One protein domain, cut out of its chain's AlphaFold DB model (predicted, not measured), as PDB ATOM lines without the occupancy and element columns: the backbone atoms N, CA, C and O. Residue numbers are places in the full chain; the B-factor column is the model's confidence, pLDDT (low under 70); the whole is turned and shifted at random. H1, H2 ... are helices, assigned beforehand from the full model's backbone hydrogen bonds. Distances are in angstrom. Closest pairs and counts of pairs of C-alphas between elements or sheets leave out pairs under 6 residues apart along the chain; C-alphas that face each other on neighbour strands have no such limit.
ATOM      1  N   GLN A   2     200.103 104.479 173.855       65.88
ATOM      2  CA  GLN A   2     199.403 105.739 173.539       65.88
ATOM      3  C   GLN A   2     200.285 106.993 173.676       65.88
ATOM      4  O   GLN A   2     200.416 107.746 172.722       65.88
ATOM      5  N   GLN A   3     200.985 107.157 174.806       70.88
ATOM      6  CA  GLN A   3     201.904 108.291 175.013       70.88
ATOM      7  C   GLN A   3     203.051 108.352 173.993       70.88
ATOM      8  O   GLN A   3     203.420 109.436 173.564       70.88
ATOM      9  N   LEU A   4     203.601 107.206 173.575       75.50
ATOM     10  CA  LEU A   4     204.687 107.162 172.587       75.50
ATOM     11  C   LEU A   4     204.191 107.576 171.193       75.50
ATOM     12  O   LEU A   4     204.871 108.297 170.477       75.50
ATOM     13  N   LEU A   5     202.989 107.137 170.821       70.19
ATOM     14  CA  LEU A   5     202.355 107.502 169.555       70.19
ATOM     15  C   LEU A   5     201.960 108.981 169.539       70.19
ATOM     16  O   LEU A   5     202.189 109.662 168.544       70.19
ATOM     17  N   ALA A   6     201.453 109.495 170.662       68.69
ATOM     18  CA  ALA A   6     201.239 110.923 170.843       68.69
ATOM     19  C   ALA A   6     202.565 111.696 170.750       68.69
ATOM     20  O   ALA A   6     202.628 112.708 170.074       68.69
ATOM     21  N   GLN A   7     203.667 111.220 171.323       73.44
ATOM     22  CA  GLN A   7     204.958 111.905 171.176       73.44
ATOM     23  C   GLN A   7     205.476 111.923 169.732       73.44
ATOM     24  O   GLN A   7     205.971 112.947 169.279       73.44
ATOM     25  N   LEU A   8     205.340 110.814 169.002       72.69
ATOM     26  CA  LEU A   8     205.842 110.694 167.630       72.69
ATOM     27  C   LEU A   8     205.016 111.483 166.611       72.69
ATOM     28  O   LEU A   8     205.580 112.050 165.679       72.69
ATOM     29  N   PHE A   9     203.692 111.497 166.769       72.44
ATOM     30  CA  PHE A   9     202.785 112.071 165.775       72.44
ATOM     31  C   PHE A   9     202.085 113.347 166.247       72.44
ATOM     32  O   PHE A   9     201.706 114.155 165.419       72.44
ATOM     33  N   TRP A  10     201.893 113.555 167.547       66.56
ATOM     34  CA  TRP A  10     201.039 114.630 168.072       66.56
ATOM     35  C   TRP A  10     201.818 115.771 168.730       66.56
ATOM     36  O   TRP A  10     201.566 116.938 168.460       66.56
ATOM     37  N   LEU A  11     202.793 115.444 169.578       67.00
ATOM     38  CA  LEU A  11     203.591 116.400 170.350       67.00
ATOM     39  C   LEU A  11     204.918 116.730 169.659       67.00
ATOM     40  O   LEU A  11     205.912 117.030 170.322       67.00
ATOM     41  N   ASN A  12     204.956 116.657 168.328       67.69
ATOM     42  CA  ASN A  12     206.130 117.070 167.580       67.69
ATOM     43  C   ASN A  12     206.236 118.603 167.631       67.69
ATOM     44  O   ASN A  12     205.557 119.292 166.876       67.69
ATOM     45  N   GLY A  13     207.077 119.125 168.531       63.06
ATOM     46  CA  GLY A  13     207.260 120.564 168.750       63.06
ATOM     47  C   GLY A  13     207.750 121.343 167.524       63.06
ATOM     48  O   GLY A  13     207.530 122.546 167.450       63.06
ATOM     49  N   GLU A  14     208.333 120.672 166.526       70.25
ATOM     50  CA  GLU A  14     208.779 121.315 165.285       70.25
ATOM     51  C   GLU A  14     207.603 121.681 164.361       70.25
ATOM     52  O   GLU A  14     207.694 122.620 163.566       70.25
ATOM     53  N   VAL A  15     206.484 120.952 164.460       78.12
ATOM     54  CA  VAL A  15     205.315 121.139 163.588       78.12
ATOM     55  C   VAL A  15     204.568 122.442 163.902       78.12
ATOM     56  O   VAL A  15     204.324 123.187 162.953       78.12
ATOM     57  N   PRO A  16     204.241 122.788 165.166       78.06
ATOM     58  CA  PRO A  16     203.628 124.073 165.502       78.06
ATOM     59  C   PRO A  16     204.413 125.276 164.970       78.06
ATOM     60  O   PRO A  16     203.839 126.124 164.292       78.06
ATOM     61  N   GLU A  17     205.731 125.311 165.181       82.44
ATOM     62  CA  GLU A  17     206.578 126.415 164.710       82.44
ATOM     63  C   GLU A  17     206.653 126.484 163.176       82.44
ATOM     64  O   GLU A  17     206.707 127.564 162.584       82.44
ATOM     65  N   ALA A  18     206.686 125.337 162.493       87.69
ATOM     66  CA  ALA A  18     206.647 125.297 161.034       87.69
ATOM     67  C   ALA A  18     205.298 125.787 160.483       87.69
ATOM     68  O   ALA A  18     205.277 126.540 159.507       87.69
ATOM     69  N   VAL A  19     204.190 125.395 161.118       88.88
ATOM     70  CA  VAL A  19     202.838 125.829 160.752       88.88
ATOM     71  C   VAL A  19     202.675 127.328 160.977       88.88
ATOM     72  O   VAL A  19     202.212 128.007 160.065       88.88
ATOM     73  N   GLU A  20     203.101 127.867 162.121       88.94
ATOM     74  CA  GLU A  20     203.066 129.315 162.371       88.94
ATOM     75  C   GLU A  20     203.868 130.084 161.324       88.94
ATOM     76  O   GLU A  20     203.320 130.970 160.671       88.94
ATOM     77  N   ARG A  21     205.125 129.691 161.076       92.56
ATOM     78  CA  ARG A  21     205.959 130.343 160.052       92.56
ATOM     79  C   ARG A  21     205.326 130.292 158.668       92.56
ATOM     80  O   ARG A  21     205.411 131.266 157.929       92.56
ATOM     81  N   PHE A  22     204.705 129.172 158.300       94.62
ATOM     82  CA  PHE A  22     203.986 129.065 157.034       94.62
ATOM     83  C   PHE A  22     202.777 130.003 156.997       94.62
ATOM     84  O   PHE A  22     202.632 130.769 156.047       94.62
ATOM     85  N   LEU A  23     201.930 129.983 158.027       95.25
ATOM     86  CA  LEU A  23     200.736 130.822 158.103       95.25
ATOM     87  C   LEU A  23     201.078 132.319 158.139       95.25
ATOM     88  O   LEU A  23     200.338 133.130 157.580       95.25
ATOM     89  N   ASP A  24     202.234 132.693 158.685       94.56
ATOM     90  CA  ASP A  24     202.760 134.058 158.614       94.56
ATOM     91  C   ASP A  24     203.034 134.539 157.187       94.56
ATOM     92  O   ASP A  24     202.921 135.733 156.904       94.56
ATOM     93  N   THR A  25     203.282 133.622 156.250       96.38
ATOM     94  CA  THR A  25     203.399 133.960 154.824       96.38
ATOM     95  C   THR A  25     202.053 134.108 154.108       96.38
ATOM     96  O   THR A  25     202.032 134.548 152.959       96.38
ATOM     97  N   VAL A  26     200.926 133.771 154.751       97.75
ATOM     98  CA  VAL A  26     199.588 133.750 154.136       97.75
ATOM     99  C   VAL A  26     198.813 135.033 154.487       97.75
ATOM    100  O   VAL A  26     198.320 135.175 155.609       97.75
ATOM    101  N   PRO A  27     198.608 135.980 153.545       96.44
ATOM    102  CA  PRO A  27     197.993 137.273 153.867       96.44
ATOM    103  C   PRO A  27     196.543 137.177 154.358       96.44
ATOM    104  O   PRO A  27     196.128 137.945 155.225       96.44
ATOM    105  N   SER A  28     195.767 136.227 153.827       97.25
ATOM    106  CA  SER A  28     194.384 135.989 154.256       97.25
ATOM    107  C   SER A  28     194.305 135.471 155.692       97.25
ATOM    108  O   SER A  28     193.397 135.858 156.423       97.25
ATOM    109  N   TYR A  29     195.279 134.667 156.125       96.31
ATOM    110  CA  TYR A  29     195.388 134.244 157.518       96.31
ATOM    111  C   TYR A  29     195.690 135.436 158.432       96.31
ATOM    112  O   TYR A  29     195.020 135.612 159.442       96.31
ATOM    113  N   GLN A  30     196.624 136.310 158.047       96.38
ATOM    114  CA  GLN A  30     196.933 137.515 158.828       96.38
ATOM    115  C   GLN A  30     195.732 138.467 158.940       96.38
ATOM    116  O   GLN A  30     195.522 139.094 159.979       96.38
ATOM    117  N   ALA A  31     194.912 138.573 157.890       96.88
ATOM    118  CA  ALA A  31     193.650 139.306 157.955       96.88
ATOM    119  C   ALA A  31     192.674 138.666 158.955       96.88
ATOM    120  O   ALA A  31     192.241 139.345 159.885       96.88
ATOM    121  N   ALA A  32     192.424 137.359 158.831       97.75
ATOM    122  CA  ALA A  32     191.538 136.622 159.731       97.75
ATOM    123  C   ALA A  32     192.002 136.678 161.199       97.75
ATOM    124  O   ALA A  32     191.184 136.876 162.094       97.75
ATOM    125  N   LYS A  33     193.314 136.580 161.457       96.19
ATOM    126  CA  LYS A  33     193.901 136.692 162.801       96.19
ATOM    127  C   LYS A  33     193.597 138.048 163.439       96.19
ATOM    128  O   LYS A  33     193.166 138.095 164.586       96.19
ATOM    129  N   ARG A  34     193.751 139.150 162.695       97.50
ATOM    130  CA  ARG A  34     193.439 140.501 163.200       97.50
ATOM    131  C   ARG A  34     191.957 140.684 163.510       97.50
ATOM    132  O   ARG A  34     191.628 141.276 164.537       97.50
ATOM    133  N   GLU A  35     191.076 140.186 162.643       98.31
ATOM    134  CA  GLU A  35     189.624 140.231 162.863       98.31
ATOM    135  C   GLU A  35     189.229 139.431 164.107       98.31
ATOM    136  O   GLU A  35     188.491 139.926 164.962       98.31
ATOM    137  N   TYR A  36     189.792 138.230 164.255       97.19
ATOM    138  CA  TYR A  36     189.631 137.403 165.444       97.19
ATOM    139  C   TYR A  36     190.103 138.126 166.716       97.19
ATOM    140  O   TYR A  36     189.344 138.233 167.675       97.19
ATOM    141  N   GLU A  37     191.319 138.678 166.724       97.44
ATOM    142  CA  GLU A  37     191.877 139.389 167.880       97.44
ATOM    143  C   GLU A  37     191.055 140.631 168.254       97.44
ATOM    144  O   GLU A  37     190.921 140.972 169.431       97.44
ATOM    145  N   GLN A  38     190.495 141.327 167.261       98.38
ATOM    146  CA  GLN A  38     189.594 142.448 167.500       98.38
ATOM    147  C   GLN A  38     188.301 141.990 168.179       98.38
ATOM    148  O   GLN A  38     187.901 142.599 169.173       98.38
ATOM    149  N   ALA A  39     187.667 140.928 167.676       98.31
ATOM    150  CA  ALA A  39     186.456 140.372 168.272       98.31
ATOM    151  C   ALA A  39     186.715 139.837 169.691       98.31
ATOM    152  O   ALA A  39     185.943 140.119 170.605       98.31
ATOM    153  N   ALA A  40     187.836 139.143 169.898       97.62
ATOM    154  CA  ALA A  40     188.278 138.645 171.196       97.62
ATOM    155  C   ALA A  40     188.348 139.762 172.247       97.62
ATOM    156  O   ALA A  40     187.708 139.658 173.290       97.62
ATOM    157  N   ARG A  41     189.027 140.876 171.936       98.06
ATOM    158  CA  ARG A  41     189.116 142.038 172.840       98.06
ATOM    159  C   ARG A  41     187.757 142.669 173.140       98.06
ATOM    160  O   ARG A  41     187.524 143.125 174.255       98.06
ATOM    161  N   GLN A  42     186.861 142.724 172.153       98.38
ATOM    162  CA  GLN A  42     185.507 143.250 172.357       98.38
ATOM    163  C   GLN A  42     184.696 142.365 173.307       98.38
ATOM    164  O   GLN A  42     184.008 142.883 174.185       98.38
ATOM    165  N   ILE A  43     184.796 141.043 173.153       98.19
ATOM    166  CA  ILE A  43     184.125 140.082 174.031       98.19
ATOM    167  C   ILE A  43     184.715 140.164 175.438       98.19
ATOM    168  O   ILE A  43     183.954 140.305 176.390       98.19
ATOM    169  N   GLU A  44     186.043 140.147 175.572       98.06
ATOM    170  CA  GLU A  44     186.739 140.292 176.855       98.06
ATOM    171  C   GLU A  44     186.287 141.554 177.600       98.06
ATOM    172  O   GLU A  44     185.923 141.482 178.772       98.06
ATOM    173  N   ALA A  45     186.217 142.698 176.913       98.25
ATOM    174  CA  ALA A  45     185.741 143.947 177.503       98.25
ATOM    175  C   ALA A  45     184.269 143.885 177.956       98.25
ATOM    176  O   ALA A  45     183.892 144.577 178.902       98.25
ATOM    177  N   ALA A  46     183.433 143.075 177.297       98.38
ATOM    178  CA  ALA A  46     182.014 142.939 177.617       98.38
ATOM    179  C   ALA A  46     181.739 141.961 178.771       98.38
ATOM    180  O   ALA A  46     180.830 142.200 179.565       98.38
ATOM    181  N   VAL A  47     182.492 140.859 178.857       98.06
ATOM    182  CA  VAL A  47     182.239 139.769 179.823       98.06
ATOM    183  C   VAL A  47     183.237 139.732 180.983       98.06
ATOM    184  O   VAL A  47     182.995 139.055 181.981       98.06
ATOM    185  N   GLY A  48     184.338 140.478 180.873       98.25
ATOM    186  CA  GLY A  48     185.450 140.477 181.814       98.25
ATOM    187  C   GLY A  48     186.432 139.325 181.584       98.25
ATOM    188  O   GLY A  48     186.071 138.247 181.107       98.25
ATOM    189  N   LEU A  49     187.688 139.552 181.984       96.88
ATOM    190  CA  LEU A  49     188.797 138.618 181.776       96.88
ATOM    191  C   LEU A  49     188.517 137.188 182.291       96.88
ATOM    192  O   LEU A  49     188.706 136.263 181.508       96.88
ATOM    193  N   PRO A  50     187.990 136.957 183.516       98.25
ATOM    194  CA  PRO A  50     187.817 135.589 184.017       98.25
ATOM    195  C   PRO A  50     186.839 134.745 183.190       98.25
ATOM    196  O   PRO A  50     187.089 133.570 182.937       98.25
ATOM    197  N   ALA A  51     185.722 135.337 182.753       98.19
ATOM    198  CA  ALA A  51     184.731 134.631 181.941       98.19
ATOM    199  C   ALA A  51     185.240 134.396 180.512       98.19
ATOM    200  O   ALA A  51     184.979 133.345 179.926       98.19
ATOM    201  N   TYR A  52     185.983 135.359 179.962       98.25
ATOM    202  CA  TYR A  52     186.610 135.224 178.654       98.25
ATOM    203  C   TYR A  52     187.684 134.128 178.642       98.25
ATOM    204  O   TYR A  52     187.660 133.273 177.759       98.25
ATOM    205  N   GLU A  53     188.583 134.105 179.629       97.25
ATOM    206  CA  GLU A  53     189.624 133.077 179.752       97.25
ATOM    207  C   GLU A  53     189.023 131.678 179.915       97.25
ATOM    208  O   GLU A  53     189.450 130.742 179.241       97.25
ATOM    209  N   ASP A  54     187.994 131.536 180.756       98.00
ATOM    210  CA  ASP A  54     187.310 130.261 180.975       98.00
ATOM    211  C   ASP A  54     186.633 129.728 179.697       98.00
ATOM    212  O   ASP A  54     186.722 128.533 179.386       98.00
ATOM    213  N   TYR A  55     185.994 130.616 178.929       97.50
ATOM    214  CA  TYR A  55     185.434 130.296 177.617       97.50
ATOM    215  C   TYR A  55     186.528 129.914 176.615       97.50
ATOM    216  O   TYR A  55     186.429 128.877 175.956       97.50
ATOM    217  N   PHE A  56     187.577 130.732 176.509       96.44
ATOM    218  CA  PHE A  56     188.646 130.527 175.539       96.44
ATOM    219  C   PHE A  56     189.410 129.229 175.808       96.44
ATOM    220  O   PHE A  56     189.690 128.490 174.870       96.44
ATOM    221  N   ALA A  57     189.665 128.892 177.075       96.81
ATOM    222  CA  ALA A  57     190.283 127.629 177.460       96.81
ATOM    223  C   ALA A  57     189.455 126.418 176.994       96.81
ATOM    224  O   ALA A  57     190.006 125.487 176.409       96.81
ATOM    225  N   LYS A  58     188.127 126.444 177.177       97.75
ATOM    226  CA  LYS A  58     187.232 125.372 176.698       97.75
ATOM    227  C   LYS A  58     187.176 125.300 175.176       97.75
ATOM    228  O   LYS A  58     187.162 124.205 174.616       97.75
ATOM    229  N   LEU A  59     187.148 126.452 174.504       96.56
ATOM    230  CA  LEU A  59     187.167 126.519 173.045       96.56
ATOM    231  C   LEU A  59     188.480 125.961 172.478       96.56
ATOM    232  O   LEU A  59     188.449 125.205 171.509       96.56
ATOM    233  N   ALA A  60     189.614 126.309 173.088       92.56
ATOM    234  CA  ALA A  60     190.930 125.820 172.704       92.56
ATOM    235  C   ALA A  60     191.059 124.308 172.928       92.56
ATOM    236  O   ALA A  60     191.525 123.606 172.031       92.56
ATOM    237  N   ASP A  61     190.589 123.801 174.073       92.12
ATOM    238  CA  ASP A  61     190.588 122.368 174.378       92.12
ATOM    239  C   ASP A  61     189.766 121.590 173.343       92.12
ATOM    240  O   ASP A  61     190.307 120.737 172.641       92.12
ATOM    241  N   PHE A  62     188.504 121.975 173.120       92.44
ATOM    242  CA  PHE A  62     187.656 121.398 172.070       92.44
ATOM    243  C   PHE A  62     188.303 121.476 170.676       92.44
ATOM    244  O   PHE A  62     188.325 120.493 169.928       92.44
ATOM    245  N   GLY A  63     188.860 122.638 170.325       90.88
ATOM    246  CA  GLY A  63     189.530 122.863 169.049       90.88
ATOM    247  C   GLY A  63     190.767 121.986 168.853       90.88
ATOM    248  O   GLY A  63     191.082 121.633 167.715       90.88
ATOM    249  N   SER A  64     191.458 121.596 169.926       86.88
ATOM    250  CA  SER A  64     192.633 120.721 169.851       86.88
ATOM    251  C   SER A  64     192.282 119.312 169.346       86.88
ATOM    252  O   SER A  64     192.989 118.782 168.485       86.88
ATOM    253  N   TYR A  65     191.137 118.754 169.765       88.19
ATOM    254  CA  TYR A  65     190.637 117.463 169.271       88.19
ATOM    255  C   TYR A  65     190.338 117.509 167.771       88.19
ATOM    256  O   TYR A  65     190.701 116.589 167.038       88.19
ATOM    257  N   LEU A  66     189.701 118.588 167.297       90.25
ATOM    258  CA  LEU A  66     189.407 118.763 165.873       90.25
ATOM    259  C   LEU A  66     190.687 118.890 165.050       90.25
ATOM    260  O   LEU A  66     190.855 118.179 164.060       90.25
ATOM    261  N   GLN A  67     191.591 119.778 165.469       87.25
ATOM    262  CA  GLN A  67     192.829 120.058 164.748       87.25
ATOM    263  C   GLN A  67     193.658 118.803 164.567       87.25
ATOM    264  O   GLN A  67     194.033 118.467 163.442       87.25
ATOM    265  N   GLY A  68     193.922 118.080 165.650       84.69
ATOM    266  CA  GLY A  68     194.749 116.910 165.483       84.69
ATOM    267  C   GLY A  68     193.974 115.680 164.986       84.69
ATOM    268  O   GLY A  68     194.584 114.793 164.399       84.69
ATOM    269  N   GLY A  69     192.638 115.664 165.058       88.44
ATOM    270  CA  GLY A  69     191.818 114.776 164.233       88.44
ATOM    271  C   GLY A  69     192.112 114.979 162.742       88.44
ATOM    272  O   GLY A  69     192.512 114.033 162.064       88.44
ATOM    273  N   TYR A  70     192.015 116.214 162.237       89.12
ATOM    274  CA  TYR A  70     192.364 116.529 160.845       89.12
ATOM    275  C   TYR A  70     193.810 116.170 160.509       89.12
ATOM    276  O   TYR A  70     194.060 115.589 159.456       89.12
ATOM    277  N   TYR A  71     194.748 116.456 161.412       86.94
ATOM    278  CA  TYR A  71     196.149 116.086 161.239       86.94
ATOM    279  C   TYR A  71     196.330 114.566 161.109       86.94
ATOM    280  O   TYR A  71     196.935 114.086 160.152       86.94
ATOM    281  N   ALA A  72     195.752 113.785 162.024       87.06
ATOM    282  CA  ALA A  72     195.903 112.336 162.056       87.06
ATOM    283  C   ALA A  72     195.205 111.640 160.874       87.06
ATOM    284  O   ALA A  72     195.744 110.680 160.314       87.06
ATOM    285  N   PHE A  73     194.043 112.147 160.448       90.06
ATOM    286  CA  PHE A  73     193.402 111.719 159.203       90.06
ATOM    287  C   PHE A  73     194.233 112.109 157.972       90.06
ATOM    288  O   PHE A  73     194.369 111.298 157.059       90.06
ATOM    289  N   GLY A  74     194.840 113.301 157.961       89.06
ATOM    290  CA  GLY A  74     195.753 113.750 156.906       89.06
ATOM    291  C   GLY A  74     197.012 112.885 156.782       89.06
ATOM    292  O   GLY A  74     197.497 112.663 155.677       89.06
ATOM    293  N   LEU A  75     197.492 112.321 157.895       87.00
ATOM    294  CA  LEU A  75     198.565 111.320 157.922       87.00
ATOM    295  C   LEU A  75     198.114 109.906 157.503       87.00
ATOM    296  O   LEU A  75     198.947 109.004 157.409       87.00
ATOM    297  N   GLY A  76     196.816 109.677 157.276       89.50
ATOM    298  CA  GLY A  76     196.276 108.366 156.906       89.50
ATOM    299  C   GLY A  76     196.303 107.336 158.038       89.50
ATOM    300  O   GLY A  76     196.337 106.130 157.776       89.50
ATOM    301  N   LEU A  77     196.311 107.777 159.301       88.31
ATOM    302  CA  LEU A  77     196.314 106.865 160.443       88.31
ATOM    303  C   LEU A  77     194.994 106.083 160.534       88.31
ATOM    304  O   LEU A  77     193.917 106.568 160.189       88.31
ATOM    305  N   ARG A  78     195.068 104.846 161.042       90.50
ATOM    306  CA  ARG A  78     193.875 104.023 161.294       90.50
ATOM    307  C   ARG A  78     193.023 104.640 162.400       90.50
ATOM    308  O   ARG A  78     193.561 105.115 163.395       90.50
ATOM    309  N   GLN A  79     191.701 104.568 162.268       90.94
ATOM    310  CA  GLN A  79     190.774 105.208 163.208       90.94
ATOM    311  C   GLN A  79     190.954 104.722 164.652       90.94
ATOM    312  O   GLN A  79     190.821 105.506 165.586       90.94
ATOM    313  N   GLU A  80     191.300 103.451 164.850       88.75
ATOM    314  CA  GLU A  80     191.578 102.878 166.170       88.75
ATOM    315  C   GLU A  80     192.784 103.547 166.836       88.75
ATOM    316  O   GLU A  80     192.772 103.777 168.043       88.75
ATOM    317  N   LEU A  81     193.805 103.888 166.046       84.06
ATOM    318  CA  LEU A  81     194.995 104.594 166.510       84.06
ATOM    319  C   LEU A  81     194.672 106.054 166.840       84.06
ATOM    320  O   LEU A  81     195.113 106.559 167.865       84.06
ATOM    321  N   ILE A  82     193.859 106.702 166.000       87.50
ATOM    322  CA  ILE A  82     193.407 108.083 166.210       87.50
ATOM    323  C   ILE A  82     192.617 108.193 167.515       87.50
ATOM    324  O   ILE A  82     192.930 109.056 168.327       87.50
ATOM    325  N   ARG A  83     191.650 107.291 167.754       88.25
ATOM    326  CA  ARG A  83     190.890 107.253 169.017       88.25
ATOM    327  C   ARG A  83     191.842 107.189 170.205       88.25
ATOM    328  O   ARG A  83     191.829 108.082 171.030       88.25
ATOM    329  N   GLN A  84     192.764 106.228 170.200       85.50
ATOM    330  CA  GLN A  84     193.748 106.052 171.269       85.50
ATOM    331  C   GLN A  84     194.678 107.253 171.516       85.50
ATOM    332  O   GLN A  84     195.229 107.357 172.610       85.50
ATOM    333  N   MET A  85     194.923 108.097 170.511       79.69
ATOM    334  CA  MET A  85     195.730 109.315 170.655       79.69
ATOM    335  C   MET A  85     194.923 110.489 171.213       79.69
ATOM    336  O   MET A  85     195.485 111.310 171.929       79.69
ATOM    337  N   LEU A  86     193.636 110.568 170.868       80.25
ATOM    338  CA  LEU A  86     192.732 111.629 171.307       80.25
ATOM    339  C   LEU A  86     192.165 111.375 172.710       80.25
ATOM    340  O   LEU A  86     191.888 112.336 173.414       80.25
ATOM    341  N   GLY A  87     192.015 110.114 173.120       73.88
ATOM    342  CA  GLY A  87     191.444 109.700 174.407       73.88
ATOM    343  C   GLY A  87     190.336 108.679 174.213       73.88
ATOM    344  O   GLY A  87     189.227 108.915 174.736       73.88
TER     345      GLY A  87
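What this domain is: This is residues 2 to 87 of the 87 residues of an uncharacterized protein of uncultured Flavonifractor sp (UniProt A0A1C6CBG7). The long helix H4 and the helix H3 meet at one end in a narrow V, and H2 makes a third, shorter side, so that the three outline an open triangular frame with an empty middle. Near the far end of H4 the frame nearly closes: H5 folds back on H4, and H1 packs across H5. The printed part has 86 residues with five named helices, H1 to H5 in order along the chain, and no named strand; its class is all helix. It is loose, with a radius of gyration of the C-alphas of 16.0 A, and spans 43 by 31 by 19 A.

Where its parts are: H4, the longest helix, has residues 49 to 74 and measures 35.9 A from C-alpha 49 at (188.797, 138.618, 181.776) to C-alpha 74 at (195.753, 113.750, 156.906). H3, residues 27 to 47, measures 30.5 A. H2 has residues 14 to 24 and measures 15.6 A. H1, residues 2 to 10, begins at C-alpha 2 at (199.403, 105.739, 173.539) and measures 10.6 A. H5, residues 79 to 86, measures 10.5 A and ends at C-alpha 86 at (192.732, 111.629, 171.307).

How they stand to each other: H4 and H5 form a helical hairpin, running opposite ways at a shallow tilt of 28 degrees. They touch, H4 with residues 65 to 73 alone; their closest C-alphas, of Ala 72 and Ile 82, are 6.4 A apart. H3 and H4 only just touch, with 3 pairs of C-alphas within 8 A, and only at the corner by their link; the closest C-alphas, of Glu 44 and Tyr 52, are 5.4 A apart. They run opposite ways at a shallow tilt of 32 degrees, only just short of steep. H2 and H3 also only just touch, with 3 pairs within 8 A, only at the corner; the closest C-alphas, of Leu 23 and Tyr 29, are 6.4 A apart, and the lines are about perpendicular at 82 degrees. H1 touches H5, about perpendicular at 87 degrees, with the C-alphas of Ala 6 and Met 85 closest at 5.7 A. H1 and H4 are close but not clearly touching, with the C-alphas of Trp 10 and Gly 68 closest at 7.2 A. H2 is apart from H1, H4 and H5. Each O i to N i+4 pair is within hydrogen-bond range in H1, H2, H3 and H5; in H4, 20 of 22 are.

The domain as a whole: The two C-alphas farthest apart, of Ala 45 and Arg 78, are 43.8 A from each other. Residues 12 to 39 stand free, and so do residues 57 to 63 of H4. The printed part has no cut, and its four links are tight. Mean pLDDT of the printed part is 88.9; residues 2, 6 and 10 to 13 are under 70.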